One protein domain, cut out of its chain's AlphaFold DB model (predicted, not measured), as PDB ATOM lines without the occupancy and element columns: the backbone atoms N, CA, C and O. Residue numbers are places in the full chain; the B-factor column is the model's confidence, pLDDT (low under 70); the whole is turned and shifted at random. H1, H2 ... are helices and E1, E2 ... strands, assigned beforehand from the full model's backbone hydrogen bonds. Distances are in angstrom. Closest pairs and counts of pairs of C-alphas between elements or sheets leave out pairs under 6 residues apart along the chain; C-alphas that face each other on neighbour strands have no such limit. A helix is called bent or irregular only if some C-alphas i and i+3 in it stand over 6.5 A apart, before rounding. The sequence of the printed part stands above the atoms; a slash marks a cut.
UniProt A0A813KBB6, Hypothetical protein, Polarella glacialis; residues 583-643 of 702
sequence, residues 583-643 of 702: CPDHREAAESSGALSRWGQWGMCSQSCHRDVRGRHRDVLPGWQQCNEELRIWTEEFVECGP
ATOM      1  N   CYS A 583     111.358  76.528  92.457       78.00
ATOM      2  CA  CYS A 583     111.174  76.778  93.883       78.00
ATOM      3  C   CYS A 583     111.611  75.570  94.736       78.00
ATOM      4  O   CYS A 583     111.502  74.434  94.271       78.00
ATOM      5  N   PRO A 584     112.127  75.770  95.967       76.56
ATOM      6  CA  PRO A 584     112.494  74.660  96.845       76.56
ATOM      7  C   PRO A 584     111.254  73.908  97.347       76.56
ATOM      8  O   PRO A 584     110.348  74.519  97.903       76.56
ATOM      9  N   ASP A 585     111.245  72.584  97.204       75.62
ATOM     10  CA  ASP A 585     110.128  71.690  97.545       75.62
ATOM     11  C   ASP A 585     110.178  71.145  98.989       75.62
ATOM     12  O   ASP A 585     109.179  70.645  99.510       75.62
ATOM     13  N   HIS A 586     111.324  71.275  99.665       75.56
ATOM     14  CA  HIS A 586     111.523  70.866 101.056       75.56
ATOM     15  C   HIS A 586     112.412  71.842 101.847       75.56
ATOM     16  O   HIS A 586     113.163  72.649 101.289       75.56
ATOM     17  N   ARG A 587     112.333  71.756 103.184       75.69
ATOM     18  CA  ARG A 587     112.974  72.685 104.131       75.69
ATOM     19  C   ARG A 587     114.484  72.791 103.910       75.69
ATOM     20  O   ARG A 587     115.030  73.891 103.889       75.69
ATOM     21  N   GLU A 588     115.156  71.662 103.745       81.94
ATOM     22  CA  GLU A 588     116.609  71.574 103.619       81.94
ATOM     23  C   GLU A 588     117.087  72.219 102.306       81.94
ATOM     24  O   GLU A 588     118.112  72.905 102.297       81.94
ATOM     25  N   ALA A 589     116.313  72.110 101.219       75.69
ATOM     26  CA  ALA A 589     116.546  72.865  99.987       75.69
ATOM     27  C   ALA A 589     116.293  74.372 100.172       75.69
ATOM     28  O   ALA A 589     117.097  75.183  99.712       75.69
ATOM     29  N   ALA A 590     115.235  74.779 100.880       77.12
ATOM     30  CA  ALA A 590     114.945  76.193 101.151       77.12
ATOM     31  C   ALA A 590     116.022  76.875 102.024       77.12
ATOM     32  O   ALA A 590     116.355  78.046 101.823       77.12
ATOM     33  N   GLU A 591     116.604  76.133 102.969       80.06
ATOM     34  CA  GLU A 591     117.684  76.609 103.839       80.06
ATOM     35  C   GLU A 591     119.056  76.593 103.138       80.06
ATOM     36  O   GLU A 591     119.813  77.556 103.261       80.06
ATOM     37  N   SER A 592     119.372  75.558 102.350       78.62
ATOM     38  CA  SER A 592     120.663  75.448 101.643       78.62
ATOM     39  C   SER A 592     120.772  76.319 100.386       78.62
ATOM     40  O   SER A 592     121.864  76.793 100.071       78.62
ATOM     41  N   SER A 593     119.664  76.594  99.693       78.38
ATOM     42  CA  SER A 593     119.618  77.522  98.546       78.38
ATOM     43  C   SER A 593     119.816  78.992  98.932       78.38
ATOM     44  O   SER A 593     120.108  79.818  98.067       78.38
ATOM     45  N   GLY A 594     119.658  79.338 100.215       82.88
ATOM     46  CA  GLY A 594     119.584  80.732 100.649       82.88
ATOM     47  C   GLY A 594     118.290  81.423 100.203       82.88
ATOM     48  O   GLY A 594     118.301  82.628  99.959       82.88
ATOM     49  N   ALA A 595     117.186  80.675 100.074       81.06
ATOM     50  CA  ALA A 595     115.863  81.246  99.820       81.06
ATOM     51  C   ALA A 595     115.276  81.949 101.053       81.06
ATOM     52  O   ALA A 595     114.539  82.930 100.935       81.06
ATOM     53  N   LEU A 596     115.644  81.470 102.242       83.62
ATOM     54  CA  LEU A 596     115.177  81.977 103.526       83.62
ATOM     55  C   LEU A 596     116.278  82.760 104.247       83.62
ATOM     56  O   LEU A 596     117.460  82.411 104.209       83.62
ATOM     57  N   SER A 597     115.878  83.823 104.938       84.62
ATOM     58  CA  SER A 597     116.753  84.581 105.830       84.62
ATOM     59  C   SER A 597     117.106  83.781 107.097       84.62
ATOM     60  O   SER A 597     116.574  82.698 107.366       84.62
ATOM     61  N   ARG A 598     118.041  84.305 107.901       85.94
ATOM     62  CA  ARG A 598     118.340  83.714 109.213       85.94
ATOM     63  C   ARG A 598     117.113  83.819 110.113       85.94
ATOM     64  O   ARG A 598     116.467  84.859 110.148       85.94
ATOM     65  N   TRP A 599     116.866  82.770 110.892       86.75
ATOM     66  CA  TRP A 599     115.874  82.792 111.962       86.75
ATOM     67  C   TRP A 599     116.017  84.024 112.857       86.75
ATOM     68  O   TRP A 599     117.100  84.283 113.391       86.75
ATOM     69  N   GLY A 600     114.900  84.723 113.066       76.94
ATOM     70  CA  GLY A 600     114.755  85.681 114.148       76.94
ATOM     71  C   GLY A 600     114.937  85.015 115.515       76.94
ATOM     72  O   GLY A 600     115.015  83.786 115.648       76.94
ATOM     73  N   GLN A 601     115.013  85.842 116.556       68.94
ATOM     74  CA  GLN A 601     115.060  85.333 117.924       68.94
ATOM     75  C   GLN A 601     113.771  84.564 118.247       68.94
ATOM     76  O   GLN A 601     112.702  84.860 117.712       68.94
ATOM     77  N   TRP A 602     113.877  83.577 119.135       75.25
ATOM     78  CA  TRP A 602     112.695  82.951 119.718       75.25
ATOM     79  C   TRP A 602     111.884  83.999 120.479       75.25
ATOM     80  O   TRP A 602     112.436  84.709 121.321       75.25
ATOM     81  N   GLY A 603     110.585  84.066 120.197       64.25
ATOM     82  CA  GLY A 603     109.657  84.843 121.004       64.25
ATOM     83  C   GLY A 603     109.605  84.333 122.443       64.25
ATOM     84  O   GLY A 603     110.032  83.214 122.759       64.25
ATOM     85  N   MET A 604     109.045  85.159 123.324       60.22
ATOM     86  CA  MET A 604     108.630  84.688 124.642       60.22
ATOM     87  C   MET A 604     107.559  83.604 124.463       60.22
ATOM     88  O   MET A 604     106.787  83.637 123.503       60.22
ATOM     89  N   CYS A 605     107.530  82.630 125.366       64.88
ATOM     90  CA  CYS A 605     106.480  81.620 125.365       64.88
ATOM     91  C   CYS A 605     105.134  82.288 125.754       64.88
ATOM     92  O   CYS A 605     105.113  83.206 126.580       64.88
ATOM     93  N   SER A 606     104.036  81.908 125.094       59.31
ATOM     94  CA  SER A 606     102.752  82.637 125.090       59.31
ATOM     95  C   SER A 606     101.923  82.604 126.392       59.31
ATOM     96  O   SER A 606     101.021  83.427 126.567       59.31
ATOM     97  N   GLN A 607     102.210  81.675 127.306       52.44
ATOM     98  CA  GLN A 607     101.530  81.401 128.577       52.44
ATOM     99  C   GLN A 607     102.512  80.733 129.556       52.44
ATOM    100  O   GLN A 607     102.708  79.524 129.516       52.44
ATOM    101  N   SER A 608     103.072  81.490 130.502       50.38
ATOM    102  CA  SER A 608     104.148  81.031 131.412       50.38
ATOM    103  C   SER A 608     103.893  79.749 132.240       50.38
ATOM    104  O   SER A 608     104.831  79.257 132.867       50.38
ATOM    105  N   CYS A 609     102.686  79.167 132.221       46.94
ATOM    106  CA  CYS A 609     102.332  77.937 132.929       46.94
ATOM    107  C   CYS A 609     101.619  76.905 132.004       46.94
ATOM    108  O   CYS A 609     100.422  77.008 131.752       46.94
ATOM    109  N   HIS A 610     102.352  75.849 131.618       47.56
ATOM    110  CA  HIS A 610     101.921  74.569 130.999       47.56
ATOM    111  C   HIS A 610     101.535  74.504 129.507       47.56
ATOM    112  O   HIS A 610     100.609  75.154 129.038       47.56
ATOM    113  N   ARG A 611     102.201  73.560 128.811       53.28
ATOM    114  CA  ARG A 611     102.049  73.193 127.384       53.28
ATOM    115  C   ARG A 611     101.939  74.410 126.463       53.28
ATOM    116  O   ARG A 611     101.105  74.486 125.564       53.28
ATOM    117  N   ASP A 612     102.804  75.359 126.766       67.69
ATOM    118  CA  ASP A 612     102.930  76.628 126.088       67.69
ATOM    119  C   ASP A 612     103.761  76.469 124.810       67.69
ATOM    120  O   ASP A 612     104.437  75.459 124.626       67.69
ATOM    121  N   VAL A 613     103.738  77.457 123.923       66.31
ATOM    122  CA  VAL A 613     104.461  77.456 122.653       66.31
ATOM    123  C   VAL A 613     105.180  78.790 122.484       66.31
ATOM    124  O   VAL A 613     104.604  79.855 122.707       66.31
ATOM    125  N   ARG A 614     106.438  78.743 122.039       66.06
ATOM    126  CA  ARG A 614     107.138  79.907 121.482       66.06
ATOM    127  C   ARG A 614     107.271  79.769 119.972       66.06
ATOM    128  O   ARG A 614     107.650  78.710 119.471       66.06
ATOM    129  N   GLY A 615     106.977  80.851 119.261       74.50
ATOM    130  CA  GLY A 615     107.230  80.971 117.828       74.50
ATOM    131  C   GLY A 615     108.559  81.671 117.534       74.50
ATOM    132  O   GLY A 615     109.090  82.412 118.367       74.50
ATOM    133  N   ARG A 616     109.069  81.482 116.320       70.12
ATOM    134  CA  ARG A 616     110.013  82.391 115.657       70.12
ATOM    135  C   ARG A 616     109.678  82.505 114.174       70.12
ATOM    136  O   ARG A 616     109.104  81.581 113.603       70.12
ATOM    137  N   HIS A 617     110.057  83.624 113.565       80.12
ATOM    138  CA  HIS A 617     109.855  83.889 112.142       80.12
ATOM    139  C   HIS A 617     111.187  84.116 111.408       80.12
ATOM    140  O   HIS A 617     112.224  84.375 112.030       80.12
ATOM    141  N   ARG A 618     111.146  84.017 110.080       79.75
ATOM    142  CA  ARG A 618     112.183  84.440 109.131       79.75
ATOM    143  C   ARG A 618     111.537  84.797 107.800       79.75
ATOM    144  O   ARG A 618     110.618  84.113 107.363       79.75
ATOM    145  N   ASP A 619     112.051  85.815 107.132       83.44
ATOM    146  CA  ASP A 619     111.544  86.260 105.835       83.44
ATOM    147  C   ASP A 619     112.104  85.432 104.671       83.44
ATOM    148  O   ASP A 619     113.238  84.937 104.732       83.44
ATOM    149  N   VAL A 620     111.341  85.362 103.577       84.12
ATOM    150  CA  VAL A 620     111.842  84.980 102.246       84.12
ATOM    151  C   VAL A 620     112.739  86.100 101.718       84.12
ATOM    152  O   VAL A 620     112.373  87.276 101.761       84.12
ATOM    153  N   LEU A 621     113.926  85.759 101.214       83.44
ATOM    154  CA  LEU A 621     114.871  86.759 100.711       83.44
ATOM    155  C   LEU A 621     114.426  87.319  99.343       83.44
ATOM    156  O   LEU A 621     113.845  86.579  98.549       83.44
ATOM    157  N   PRO A 622     114.707  88.602  99.015       78.44
ATOM    158  CA  PRO A 622     114.018  89.324  97.932       78.44
ATOM    159  C   PRO A 622     114.051  88.681  96.540       78.44
ATOM    160  O   PRO A 622     113.128  88.881  95.759       78.44
ATOM    161  N   GLY A 623     115.083  87.899  96.223       79.38
ATOM    162  CA  GLY A 623     115.174  87.188  94.946       79.38
ATOM    163  C   GLY A 623     114.217  85.994  94.802       79.38
ATOM    164  O   GLY A 623     113.927  85.565  93.692       79.38
ATOM    165  N   TRP A 624     113.697  85.464  95.911       80.38
ATOM    166  CA  TRP A 624     112.851  84.265  95.947       80.38
ATOM    167  C   TRP A 624     111.356  84.580  96.112       80.38
ATOM    168  O   TRP A 624     110.555  83.683  96.364       80.38
ATOM    169  N   GLN A 625     110.952  85.842  95.913       75.25
ATOM    170  CA  GLN A 625     109.559  86.295  96.057       75.25
ATOM    171  C   GLN A 625     108.560  85.554  95.151       75.25
ATOM    172  O   GLN A 625     107.394  85.411  95.517       75.25
ATOM    173  N   GLN A 626     109.015  85.029  94.008       77.62
ATOM    174  CA  GLN A 626     108.223  84.165  93.120       77.62
ATOM    175  C   GLN A 626     107.727  82.884  93.821       77.62
ATOM    176  O   GLN A 626     106.672  82.364  93.469       77.62
ATOM    177  N   CYS A 627     108.462  82.413  94.832       77.19
ATOM    178  CA  CYS A 627     108.200  81.200  95.604       77.19
ATOM    179  C   CYS A 627     107.536  81.490  96.964       77.19
ATOM    180  O   CYS A 627     107.506  80.613  97.824       77.19
ATOM    181  N   ASN A 628     107.044  82.717  97.198       75.25
ATOM    182  CA  ASN A 628     106.595  83.168  98.521       75.25
ATOM    183  C   ASN A 628     105.592  82.218  99.192       75.25
ATOM    184  O   ASN A 628     105.780  81.904 100.360       75.25
ATOM    185  N   GLU A 629     104.553  81.755  98.489       76.19
ATOM    186  CA  GLU A 629     103.503  80.925  99.107       76.19
ATOM    187  C   GLU A 629     103.986  79.505  99.446       76.19
ATOM    188  O   GLU A 629     103.597  78.956 100.475       76.19
ATOM    189  N   GLU A 630     104.887  78.940  98.637       76.25
ATOM    190  CA  GLU A 630     105.518  77.640  98.904       76.25
ATOM    191  C   GLU A 630     106.510  77.743 100.068       76.25
ATOM    192  O   GLU A 630     106.480  76.933 100.989       76.25
ATOM    193  N   LEU A 631     107.328  78.800 100.096       76.00
ATOM    194  CA  LEU A 631     108.295  79.049 101.165       76.00
ATOM    195  C   LEU A 631     107.640  79.445 102.503       76.00
ATOM    196  O   LEU A 631     108.242  79.234 103.560       76.00
ATOM    197  N   ARG A 632     106.410  79.982 102.488       73.94
ATOM    198  CA  ARG A 632     105.671  80.458 103.676       73.94
ATOM    199  C   ARG A 632     105.410  79.366 104.718       73.94
ATOM    200  O   ARG A 632     105.258  79.665 105.899       73.94
ATOM    201  N   ILE A 633     105.396  78.091 104.330       73.56
ATOM    202  CA  ILE A 633     105.264  76.982 105.293       73.56
ATOM    203  C   ILE A 633     106.549  76.738 106.108       73.56
ATOM    204  O   ILE A 633     106.526  75.973 107.070       73.56
ATOM    205  N   TRP A 634     107.658  77.397 105.746       79.62
ATOM    206  CA  TRP A 634     108.948  77.337 106.441       79.62
ATOM    207  C   TRP A 634     109.426  78.701 106.970       79.62
ATOM    208  O   TRP A 634     110.523  78.767 107.534       79.62
ATOM    209  N   THR A 635     108.647  79.782 106.816       76.38
ATOM    210  CA  THR A 635     108.950  81.110 107.395       76.38
ATOM    211  C   THR A 635     108.636  81.202 108.887       76.38
ATOM    212  O   THR A 635     109.120  82.112 109.552       76.38
ATOM    213  N   GLU A 636     107.867  80.261 109.434       77.62
ATOM    214  CA  GLU A 636     107.470  80.198 110.845       77.62
ATOM    215  C   GLU A 636     107.888  78.854 111.459       77.62
ATOM    216  O   GLU A 636     107.843  77.815 110.800       77.62
ATOM    217  N   GLU A 637     108.303  78.854 112.727       79.44
ATOM    218  CA  GLU A 637     108.601  77.632 113.481       79.44
ATOM    219  C   GLU A 637     108.152  77.778 114.936       79.44
ATOM    220  O   GLU A 637     108.410  78.796 115.583       79.44
ATOM    221  N   PHE A 638     107.491  76.742 115.452       73.81
ATOM    222  CA  PHE A 638     106.859  76.717 116.768       73.81
ATOM    223  C   PHE A 638     107.400  75.548 117.593       73.81
ATOM    224  O   PHE A 638     107.503  74.429 117.090       73.81
ATOM    225  N   VAL A 639     107.749  75.799 118.856       72.00
ATOM    226  CA  VAL A 639     108.311  74.799 119.782       72.00
ATOM    227  C   VAL A 639     107.641  74.922 121.148       72.00
ATOM    228  O   VAL A 639     107.448  76.035 121.641       72.00
ATOM    229  N   GLU A 640     107.305  73.786 121.763       69.19
ATOM    230  CA  GLU A 640     106.702  73.755 123.099       69.19
ATOM    231  C   GLU A 640     107.666  74.283 124.181       69.19
ATOM    232  O   GLU A 640     108.870  74.014 124.162       69.19
ATOM    233  N   CYS A 641     107.123  75.027 125.145       62.62
ATOM    234  CA  CYS A 641     107.820  75.533 126.320       62.62
ATOM    235  C   CYS A 641     107.333  74.848 127.602       62.62
ATOM    236  O   CYS A 641     106.135  74.782 127.889       62.62
ATOM    237  N   GLY A 642     108.298  74.431 128.418       59.38
ATOM    238  CA  GLY A 642     108.087  73.891 129.757       59.38
ATOM    239  C   GLY A 642     108.963  72.665 130.037       59.38
ATOM    240  O   GLY A 642     109.564  72.117 129.110       59.38
ATOM    241  N   PRO A 643     109.041  72.223 131.303       54.72
ATOM    242  CA  PRO A 643     109.484  70.869 131.623       54.72
ATOM    243  C   PRO A 643     108.527  69.852 130.988       54.72
ATOM    244  O   PRO A 643     107.334  70.128 130.808       54.72
TER     245      PRO A 643
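AT A GLANCE: This is residues 583 to 643 of the 702 residues of the protein "Hypothetical protein" of Polarella glacialis (UniProt A0A813KBB6). The domain is a loose rod: a two-stranded antiparallel ribbon, E1 and E2, makes one end, and two helices, H1 and H2, make the other. A long stretch with no named element, residues 593 to 611, runs from the helix end to the far end of the ribbon. The printed part has 61 residues, with two named helices and two named strands in the order H1, E1, H2, E2; the class is mixed, helices and strands. The radius of gyration of the C-alphas is 13.6 A, and the C-alphas span 41 by 18 by 18 A.

HOW THE PARTS SIT: H1, residues 587 to 592, is close to but not clearly touching H2, residues 622 to 634; their closest C-alphas, those of Arg 587 and Trp 634, are 6.6 A apart. Their lines stand at a shallow tilt of 32 degrees, opposite ways. E1, residues 612 to 617, and E2, residues 636 to 641, are antiparallel neighbours, with 154 degrees between their directions. N 614 and O 639, 2.9 A apart, and N 641 and O 612, 2.8 A apart, are within hydrogen-bond range. H1 and E2 are apart. Every O i to N i+4 pair is within hydrogen-bond range in H1, but 2 of 9 are in H2, beside 5 of 10 O i to N i+3 pairs.

IN THESE COORDINATES: H1 begins at C-alpha 587 (112.974, 72.685, 104.131) and is 8.5 A long. E1 measures 17.2 A from C-alpha 612 to C-alpha 617. H2 measures 15.5 A and is irregular: C-alphas 626 and 629 are 8.3 A apart. E2 measures 16.2 A and ends at C-alpha 641 (107.820, 75.533, 126.320).

THE WHOLE: The C-alphas farthest apart, those of Cys 609 and Gly 623, are 41.1 A apart. The printed part has no cut. The link from H1 to E1 is long, with 19 residues; those from E1 to H2 and from H2 to E2 are tight. The mean pLDDT of the printed part is 73.1; residue 601, residues 603 to 614 and residues 640 to 643 are under 70.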